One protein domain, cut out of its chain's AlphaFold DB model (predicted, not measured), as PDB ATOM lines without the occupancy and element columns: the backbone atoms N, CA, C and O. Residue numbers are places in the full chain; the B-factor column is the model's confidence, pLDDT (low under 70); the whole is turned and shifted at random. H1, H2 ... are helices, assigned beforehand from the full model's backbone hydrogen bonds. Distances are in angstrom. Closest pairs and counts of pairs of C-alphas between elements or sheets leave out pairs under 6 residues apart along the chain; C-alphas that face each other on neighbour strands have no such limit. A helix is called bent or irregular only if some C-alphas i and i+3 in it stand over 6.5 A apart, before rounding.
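AT A GLANCE: This is residues 46 to 107 of the 107 residues of an uncharacterized protein of Pseudomonas mangrovi (UniProt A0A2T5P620). A long bent helix, H1, is crossed by two shorter helices, H2 and H3, which pack on it and cross each other nearly at right angles. The printed part has 62 residues with three named helices, in the order H1, H2, H3, and no named strand. It is all helix and compact, with a radius of gyration of the C-alphas of 10.4 A and spans of 29 by 25 by 21 A.

IN THESE COORDINATES: H1, residues 47 to 65, was assigned as one helix by its hydrogen bonds but is bent: C-alphas 55 and 58 are 6.9 A apart. Its arms are H1a, residues 47 to 55, 12.6 A long from C-alpha 47 at (-24.897, -58.049, 248.152), and H1b, residues 58 to 65, 10.6 A. H2, residues 73 to 82, is 14.5 A long; H3, residues 93 to 105, is 18.3 A and ends at C-alpha 105, (-15.087, -57.567, 235.588).

HOW THE PARTS SIT: H1b and H3 touch, closest C-alphas Ala 60 and Ala 97, 5.2 A, at a steep tilt of 52 degrees, opposite ways. H1a and H2 touch, closest C-alphas Leu 53 and Ala 78, 5.3 A. H3 touches H2 with residues 93 to 97 alone, closest C-alphas Leu 96 and Leu 79, 6.9 A, about perpendicular at 89 degrees. In H1a, H1b, H2 and H3 every O i to N i+4 pair is within hydrogen-bond range.

THE WHOLE: The farthest C-alphas, Ser 47 and Glu 69, are 29.2 A apart. The printed part has no cut, and both links are short. Residues 106 to 107 have pLDDT under 70.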
ATOM      1  N   SER A  46     -28.947 -57.477 245.378       82.75
ATOM      2  CA  SER A  46     -28.447 -57.476 246.755       82.75
ATOM      3  C   SER A  46     -26.979 -57.912 246.809       82.75
ATOM      4  O   SER A  46     -26.499 -58.653 245.952       82.75
ATOM      5  N   SER A  47     -26.259 -57.555 247.878       81.88
ATOM      6  CA  SER A  47     -24.897 -58.049 248.152       81.88
ATOM      7  C   SER A  47     -24.788 -59.583 248.083       81.88
ATOM      8  O   SER A  47     -23.761 -60.123 247.669       81.88
ATOM      9  N   SER A  48     -25.849 -60.310 248.458       86.00
ATOM     10  CA  SER A  48     -25.911 -61.768 248.299       86.00
ATOM     11  C   SER A  48     -25.984 -62.207 246.841       86.00
ATOM     12  O   SER A  48     -25.321 -63.175 246.473       86.00
ATOM     13  N   ASP A  49     -26.749 -61.492 246.021       88.44
ATOM     14  CA  ASP A  49     -26.929 -61.802 244.604       88.44
ATOM     15  C   ASP A  49     -25.622 -61.563 243.857       88.44
ATOM     16  O   ASP A  49     -25.178 -62.432 243.113       88.44
ATOM     17  N   TYR A  50     -24.910 -60.477 244.167       87.31
ATOM     18  CA  TYR A  50     -23.570 -60.226 243.640       87.31
ATOM     19  C   TYR A  50     -22.581 -61.358 243.893       87.31
ATOM     20  O   TYR A  50     -21.744 -61.645 243.039       87.31
ATOM     21  N   ARG A  51     -22.664 -62.029 245.048       90.06
ATOM     22  CA  ARG A  51     -21.820 -63.203 245.305       90.06
ATOM     23  C   ARG A  51     -22.163 -64.343 244.356       90.06
ATOM     24  O   ARG A  51     -21.247 -64.980 243.850       90.06
ATOM     25  N   VAL A  52     -23.448 -64.579 244.092       91.06
ATOM     26  CA  VAL A  52     -23.891 -65.597 243.129       91.06
ATOM     27  C   VAL A  52     -23.429 -65.237 241.718       91.06
ATOM     28  O   VAL A  52     -22.835 -66.079 241.053       91.06
ATOM     29  N   LEU A  53     -23.628 -63.987 241.297       91.06
ATOM     30  CA  LEU A  53     -23.205 -63.481 239.991       91.06
ATOM     31  C   LEU A  53     -21.686 -63.627 239.800       91.06
ATOM     32  O   LEU A  53     -21.241 -64.166 238.792       91.06
ATOM     33  N   ARG A  54     -20.883 -63.258 240.806       91.06
ATOM     34  CA  ARG A  54     -19.420 -63.398 240.758       91.06
ATOM     35  C   ARG A  54     -18.965 -64.856 240.725       91.06
ATOM     36  O   ARG A  54     -18.047 -65.192 239.992       91.06
ATOM     37  N   LEU A  55     -19.602 -65.735 241.501       92.44
ATOM     38  CA  LEU A  55     -19.303 -67.174 241.477       92.44
ATOM     39  C   LEU A  55     -19.689 -67.833 240.146       92.44
ATOM     40  O   LEU A  55     -19.132 -68.871 239.798       92.44
ATOM     41  N   ALA A  56     -20.646 -67.248 239.432       94.12
ATOM     42  CA  ALA A  56     -21.088 -67.688 238.120       94.12
ATOM     43  C   ALA A  56     -20.296 -67.067 236.960       94.12
ATOM     44  O   ALA A  56     -20.494 -67.498 235.830       94.12
ATOM     45  N   ALA A  57     -19.420 -66.084 237.206       92.06
ATOM     46  CA  ALA A  57     -18.681 -65.382 236.155       92.06
ATOM     47  C   ALA A  57     -17.776 -66.325 235.346       92.06
ATOM     48  O   ALA A  57     -17.788 -66.284 234.121       92.06
ATOM     49  N   GLU A  58     -17.067 -67.237 236.014       93.00
ATOM     50  CA  GLU A  58     -16.247 -68.261 235.348       93.00
ATOM     51  C   GLU A  58     -17.099 -69.192 234.468       93.00
ATOM     52  O   GLU A  58     -16.810 -69.380 233.287       93.00
ATOM     53  N   ASP A  59     -18.211 -69.713 235.002       93.88
ATOM     54  CA  ASP A  59     -19.149 -70.547 234.236       93.88
ATOM     55  C   ASP A  59     -19.744 -69.766 233.043       93.88
ATOM     56  O   ASP A  59     -19.970 -70.333 231.974       93.88
ATOM     57  N   ALA A  60     -19.985 -68.461 233.207       94.31
ATOM     58  CA  ALA A  60     -20.458 -67.573 232.148       94.31
ATOM     59  C   ALA A  60     -19.407 -67.372 231.053       94.31
ATOM     60  O   ALA A  60     -19.756 -67.386 229.875       94.31
ATOM     61  N   ALA A  61     -18.130 -67.231 231.421       93.62
ATOM     62  CA  ALA A  61     -17.026 -67.115 230.473       93.62
ATOM     63  C   ALA A  61     -16.925 -68.370 229.603       93.62
ATOM     64  O   ALA A  61     -16.843 -68.267 228.380       93.62
ATOM     65  N   VAL A  62     -17.022 -69.552 230.221       94.81
ATOM     66  CA  VAL A  62     -17.023 -70.837 229.509       94.81
ATOM     67  C   VAL A  62     -18.234 -70.955 228.584       94.81
ATOM     68  O   VAL A  62     -18.072 -71.305 227.419       94.81
ATOM     69  N   PHE A  63     -19.432 -70.610 229.061       95.12
ATOM     70  CA  PHE A  63     -20.658 -70.647 228.260       95.12
ATOM     71  C   PHE A  63     -20.604 -69.703 227.051       95.12
ATOM     72  O   PHE A  63     -21.010 -70.085 225.955       95.12
ATOM     73  N   VAL A  64     -20.083 -68.482 227.220       93.38
ATOM     74  CA  VAL A  64     -19.905 -67.524 226.116       93.38
ATOM     75  C   VAL A  64     -18.850 -68.027 225.130       93.38
ATOM     76  O   VAL A  64     -19.087 -67.999 223.923       93.38
ATOM     77  N   ALA A  65     -17.718 -68.532 225.628       93.88
ATOM     78  CA  ALA A  65     -16.655 -69.090 224.796       93.88
ATOM     79  C   ALA A  65     -17.124 -70.317 223.996       93.88
ATOM     80  O   ALA A  65     -16.704 -70.507 222.857       93.88
ATOM     81  N   SER A  66     -18.032 -71.118 224.560       93.62
ATOM     82  CA  SER A  66     -18.642 -72.270 223.896       93.62
ATOM     83  C   SER A  66     -19.905 -71.918 223.099       93.62
ATOM     84  O   SER A  66     -20.677 -72.819 222.790       93.62
ATOM     85  N   ALA A  67     -20.184 -70.635 222.841       91.12
ATOM     86  CA  ALA A  67     -21.382 -70.164 222.134       91.12
ATOM     87  C   ALA A  67     -22.729 -70.681 222.695       91.12
ATOM     88  O   ALA A  67     -23.723 -70.752 221.978       91.12
ATOM     89  N   GLY A  68     -22.784 -71.003 223.989       90.44
ATOM     90  CA  GLY A  68     -23.985 -71.470 224.677       90.44
ATOM     91  C   GLY A  68     -24.080 -72.981 224.917       90.44
ATOM     92  O   GLY A  68     -25.049 -73.432 225.523       90.44
ATOM     93  N   GLU A  69     -23.087 -73.764 224.491       90.44
ATOM     94  CA  GLU A  69     -23.101 -75.230 224.640       90.44
ATOM     95  C   GLU A  69     -22.915 -75.711 226.096       90.44
ATOM     96  O   GLU A  69     -23.560 -76.664 226.534       90.44
ATOM     97  N   LEU A  70     -22.055 -75.057 226.884       89.75
ATOM     98  CA  LEU A  70     -21.681 -75.517 228.226       89.75
ATOM     99  C   LEU A  70     -22.388 -74.722 229.325       89.75
ATOM    100  O   LEU A  70     -21.904 -73.682 229.770       89.75
ATOM    101  N   ARG A  71     -23.530 -75.227 229.808       90.50
ATOM    102  CA  ARG A  71     -24.242 -74.639 230.957       90.50
ATOM    103  C   ARG A  71     -23.708 -75.136 232.293       90.50
ATOM    104  O   ARG A  71     -23.909 -76.288 232.666       90.50
ATOM    105  N   GLY A  72     -23.086 -74.230 233.046       91.94
ATOM    106  CA  GLY A  72     -22.718 -74.458 234.444       91.94
ATOM    107  C   GLY A  72     -23.893 -74.263 235.409       91.94
ATOM    108  O   GLY A  72     -24.762 -73.412 235.204       91.94
ATOM    109  N   ALA A  73     -23.903 -75.012 236.515       93.19
ATOM    110  CA  ALA A  73     -24.952 -74.911 237.534       93.19
ATOM    111  C   ALA A  73     -24.998 -73.526 238.210       93.19
ATOM    112  O   ALA A  73     -26.069 -73.057 238.611       93.19
ATOM    113  N   ARG A  74     -23.846 -72.849 238.338       92.81
ATOM    114  CA  ARG A  74     -23.792 -71.498 238.917       92.81
ATOM    115  C   ARG A  74     -24.305 -70.470 237.921       92.81
ATOM    116  O   ARG A  74     -25.066 -69.589 238.320       92.81
ATOM    117  N   LEU A  75     -23.975 -70.628 236.637       94.31
ATOM    118  CA  LEU A  75     -24.545 -69.810 235.567       94.31
ATOM    119  C   LEU A  75     -26.074 -69.898 235.551       94.31
ATOM    120  O   LEU A  75     -26.738 -68.870 235.513       94.31
ATOM    121  N   GLU A  76     -26.659 -71.088 235.672       93.19
ATOM    122  CA  GLU A  76     -28.120 -71.223 235.737       93.19
ATOM    123  C   GLU A  76     -28.742 -70.542 236.964       93.19
ATOM    124  O   GLU A  76     -29.855 -70.011 236.896       93.19
ATOM    125  N   ALA A  77     -28.055 -70.546 238.110       92.62
ATOM    126  CA  ALA A  77     -28.495 -69.791 239.281       92.62
ATOM    127  C   ALA A  77     -28.451 -68.275 239.019       92.62
ATOM    128  O   ALA A  77     -29.417 -67.577 239.324       92.62
ATOM    129  N   ALA A  78     -27.379 -67.782 238.397       92.00
ATOM    130  CA  ALA A  78     -27.241 -66.379 238.018       92.00
ATOM    131  C   ALA A  78     -28.286 -65.947 236.979       92.00
ATOM    132  O   ALA A  78     -28.951 -64.935 237.173       92.00
ATOM    133  N   LEU A  79     -28.522 -66.738 235.930       91.62
ATOM    134  CA  LEU A  79     -29.545 -66.456 234.915       91.62
ATOM    135  C   LEU A  79     -30.949 -66.387 235.528       91.62
ATOM    136  O   LEU A  79     -31.737 -65.510 235.175       91.62
ATOM    137  N   ARG A  80     -31.261 -67.261 236.494       91.06
ATOM    138  CA  ARG A  80     -32.522 -67.186 237.249       91.06
ATOM    139  C   ARG A  80     -32.650 -65.894 238.050       91.06
ATOM    140  O   ARG A  80     -33.752 -65.360 238.124       91.06
ATOM    141  N   LEU A  81     -31.559 -65.393 238.635       89.50
ATOM    142  CA  LEU A  81     -31.554 -64.094 239.315       89.50
ATOM    143  C   LEU A  81     -31.768 -62.947 238.320       89.50
ATOM    144  O   LEU A  81     -32.644 -62.118 238.550       89.50
ATOM    145  N   LEU A  82     -31.048 -62.944 237.194       87.19
ATOM    146  CA  LEU A  82     -31.170 -61.918 236.151       87.19
ATOM    147  C   LEU A  82     -32.593 -61.851 235.574       87.19
ATOM    148  O   LEU A  82     -33.142 -60.768 235.397       87.19
ATOM    149  N   ARG A  83     -33.238 -63.004 235.359       88.25
ATOM    150  CA  ARG A  83     -34.615 -63.094 234.840       88.25
ATOM    151  C   ARG A  83     -35.698 -62.655 235.832       88.25
ATOM    152  O   ARG A  83     -36.853 -62.519 235.430       88.25
ATOM    153  N   ARG A  84     -35.379 -62.410 237.111       86.75
ATOM    154  CA  ARG A  84     -36.355 -61.808 238.043       86.75
ATOM    155  C   ARG A  84     -36.758 -60.408 237.608       86.75
ATOM    156  O   ARG A  84     -37.858 -59.970 237.924       86.75
ATOM    157  N   GLN A  85     -35.891 -59.732 236.866       83.00
ATOM    158  CA  GLN A  85     -36.190 -58.419 236.343       83.00
ATOM    159  C   GLN A  85     -36.937 -58.515 235.012       83.00
ATOM    160  O   GLN A  85     -36.473 -59.199 234.094       83.00
ATOM    161  N   PRO A  86     -38.065 -57.806 234.864       77.81
ATOM    162  CA  PRO A  86     -38.892 -57.880 233.663       77.81
ATOM    163  C   PRO A  86     -38.151 -57.409 232.404       77.81
ATOM    164  O   PRO A  86     -38.340 -57.984 231.336       77.81
ATOM    165  N   SER A  87     -37.240 -56.439 232.533       79.88
ATOM    166  CA  SER A  87     -36.387 -55.936 231.444       79.88
ATOM    167  C   SER A  87     -35.448 -57.000 230.861       79.88
ATOM    168  O   SER A  87     -35.094 -56.939 229.686       79.88
ATOM    169  N   ARG A  88     -35.063 -58.001 231.663       80.94
ATOM    170  CA  ARG A  88     -34.094 -59.048 231.305       80.94
ATOM    171  C   ARG A  88     -34.740 -60.398 230.985       80.94
ATOM    172  O   ARG A  88     -34.044 -61.325 230.582       80.94
ATOM    173  N   GLN A  89     -36.064 -60.526 231.101       81.00
ATOM    174  CA  GLN A  89     -36.777 -61.782 230.822       81.00
ATOM    175  C   GLN A  89     -36.743 -62.202 229.349       81.00
ATOM    176  O   GLN A  89     -36.730 -63.399 229.064       81.00
ATOM    177  N   GLN A  90     -36.736 -61.232 228.433       83.88
ATOM    178  CA  GLN A  90     -36.735 -61.472 226.984       83.88
ATOM    179  C   GLN A  90     -35.326 -61.578 226.385       83.88
ATOM    180  O   GLN A  90     -35.183 -61.914 225.210       83.88
ATOM    181  N   ALA A  91     -34.282 -61.296 227.168       86.31
ATOM    182  CA  ALA A  91     -32.908 -61.401 226.704       86.31
ATOM    183  C   ALA A  91     -32.504 -62.872 226.512       86.31
ATOM    184  O   ALA A  91     -32.935 -63.760 227.251       86.31
ATOM    185  N   SER A  92     -31.649 -63.132 225.520       90.00
ATOM    186  CA  SER A  92     -31.071 -64.463 225.334       90.00
ATOM    187  C   SER A  92     -30.108 -64.789 226.476       90.00
ATOM    188  O   SER A  92     -29.446 -63.906 227.023       90.00
ATOM    189  N   ASP A  93     -29.977 -66.073 226.812       90.56
ATOM    190  CA  ASP A  93     -29.055 -66.498 227.873       90.56
ATOM    191  C   ASP A  93     -27.596 -66.136 227.549       90.56
ATOM    192  O   ASP A  93     -26.821 -65.845 228.456       90.56
ATOM    193  N   LEU A  94     -27.238 -66.072 226.259       92.94
ATOM    194  CA  LEU A  94     -25.928 -65.608 225.797       92.94
ATOM    195  C   LEU A  94     -25.712 -64.118 226.089       92.94
ATOM    196  O   LEU A  94     -24.667 -63.744 226.617       92.94
ATOM    197  N   ALA A  95     -26.708 -63.276 225.803       91.25
ATOM    198  CA  ALA A  95     -26.639 -61.849 226.108       91.25
ATOM    199  C   ALA A  95     -26.568 -61.603 227.622       91.25
ATOM    200  O   ALA A  95     -25.775 -60.784 228.081       91.25
ATOM    201  N   LEU A  96     -27.343 -62.354 228.410       91.38
ATOM    202  CA  LEU A  96     -27.301 -62.279 229.872       91.38
ATOM    203  C   LEU A  96     -25.945 -62.723 230.436       91.38
ATOM    204  O   LEU A  96     -25.427 -62.080 231.345       91.38
ATOM    205  N   ALA A  97     -25.343 -63.779 229.884       93.12
ATOM    206  CA  ALA A  97     -24.013 -64.235 230.288       93.12
ATOM    207  C   ALA A  97     -22.917 -63.208 229.950       93.12
ATOM    208  O   ALA A  97     -22.024 -62.977 230.758       93.12
ATOM    209  N   GLN A  98     -23.002 -62.532 228.802       90.69
ATOM    210  CA  GLN A  98     -22.068 -61.454 228.454       90.69
ATOM    211  C   GLN A  98     -22.214 -60.246 229.387       90.69
ATOM    212  O   GLN A  98     -21.217 -59.716 229.870       90.69
ATOM    213  N   GLN A  99     -23.451 -59.845 229.695       89.88
ATOM    214  CA  GLN A  99     -23.712 -58.780 230.666       89.88
ATOM    215  C   GLN A  99     -23.166 -59.134 232.050       89.88
ATOM    216  O   GLN A  99     -22.584 -58.282 232.715       89.88
ATOM    217  N   LEU A 100     -23.313 -60.394 232.468       89.62
ATOM    218  CA  LEU A 100     -22.765 -60.898 233.723       89.62
ATOM    219  C   LEU A 100     -21.238 -60.750 233.787       89.62
ATOM    220  O   LEU A 100     -20.711 -60.347 234.824       89.62
ATOM    221  N   LEU A 101     -20.531 -61.037 232.691       90.44
ATOM    222  CA  LEU A 101     -19.081 -60.851 232.621       90.44
ATOM    223  C   LEU A 101     -18.715 -59.381 232.786       90.44
ATOM    224  O   LEU A 101     -17.974 -59.056 233.704       90.44
ATOM    225  N   VAL A 102     -19.313 -58.488 231.993       88.88
ATOM    226  CA  VAL A 102     -19.044 -57.043 232.082       88.88
ATOM    227  C   VAL A 102     -19.317 -56.514 233.492       88.88
ATOM    228  O   VAL A 102     -18.477 -55.827 234.067       88.88
ATOM    229  N   LEU A 103     -20.449 -56.896 234.089       85.19
ATOM    230  CA  LEU A 103     -20.841 -56.482 235.437       85.19
ATOM    231  C   LEU A 103     -19.855 -56.950 236.519       85.19
ATOM    232  O   LEU A 103     -19.679 -56.274 237.531       85.19
ATOM    233  N   THR A 104     -19.238 -58.118 236.341       85.81
ATOM    234  CA  THR A 104     -18.334 -58.704 237.342       85.81
ATOM    235  C   THR A 104     -16.874 -58.312 237.140       85.81
ATOM    236  O   THR A 104     -16.135 -58.288 238.124       85.81
ATOM    237  N   THR A 105     -16.463 -57.973 235.914       83.19
ATOM    238  CA  THR A 105     -15.087 -57.567 235.588       83.19
ATOM    239  C   THR A 105     -14.854 -56.060 235.660       83.19
ATOM    240  O   THR A 105     -13.711 -55.644 235.792       83.19
ATOM    241  N   ALA A 106     -15.899 -55.234 235.567       63.12
ATOM    242  CA  ALA A 106     -15.786 -53.771 235.569       63.12
ATOM    243  C   ALA A 106     -15.644 -53.146 236.975       63.12
ATOM    244  O   ALA A 106     -16.033 -51.995 237.168       63.12
ATOM    245  N   ARG A 107     -15.145 -53.896 237.965       53.19
ATOM    246  CA  ARG A 107     -15.089 -53.462 239.368       53.19
ATOM    247  C   ARG A 107     -13.686 -53.112 239.843       53.19
ATOM    248  O   ARG A 107     -12.746 -53.845 239.477       53.19
TER     249      ARG A 107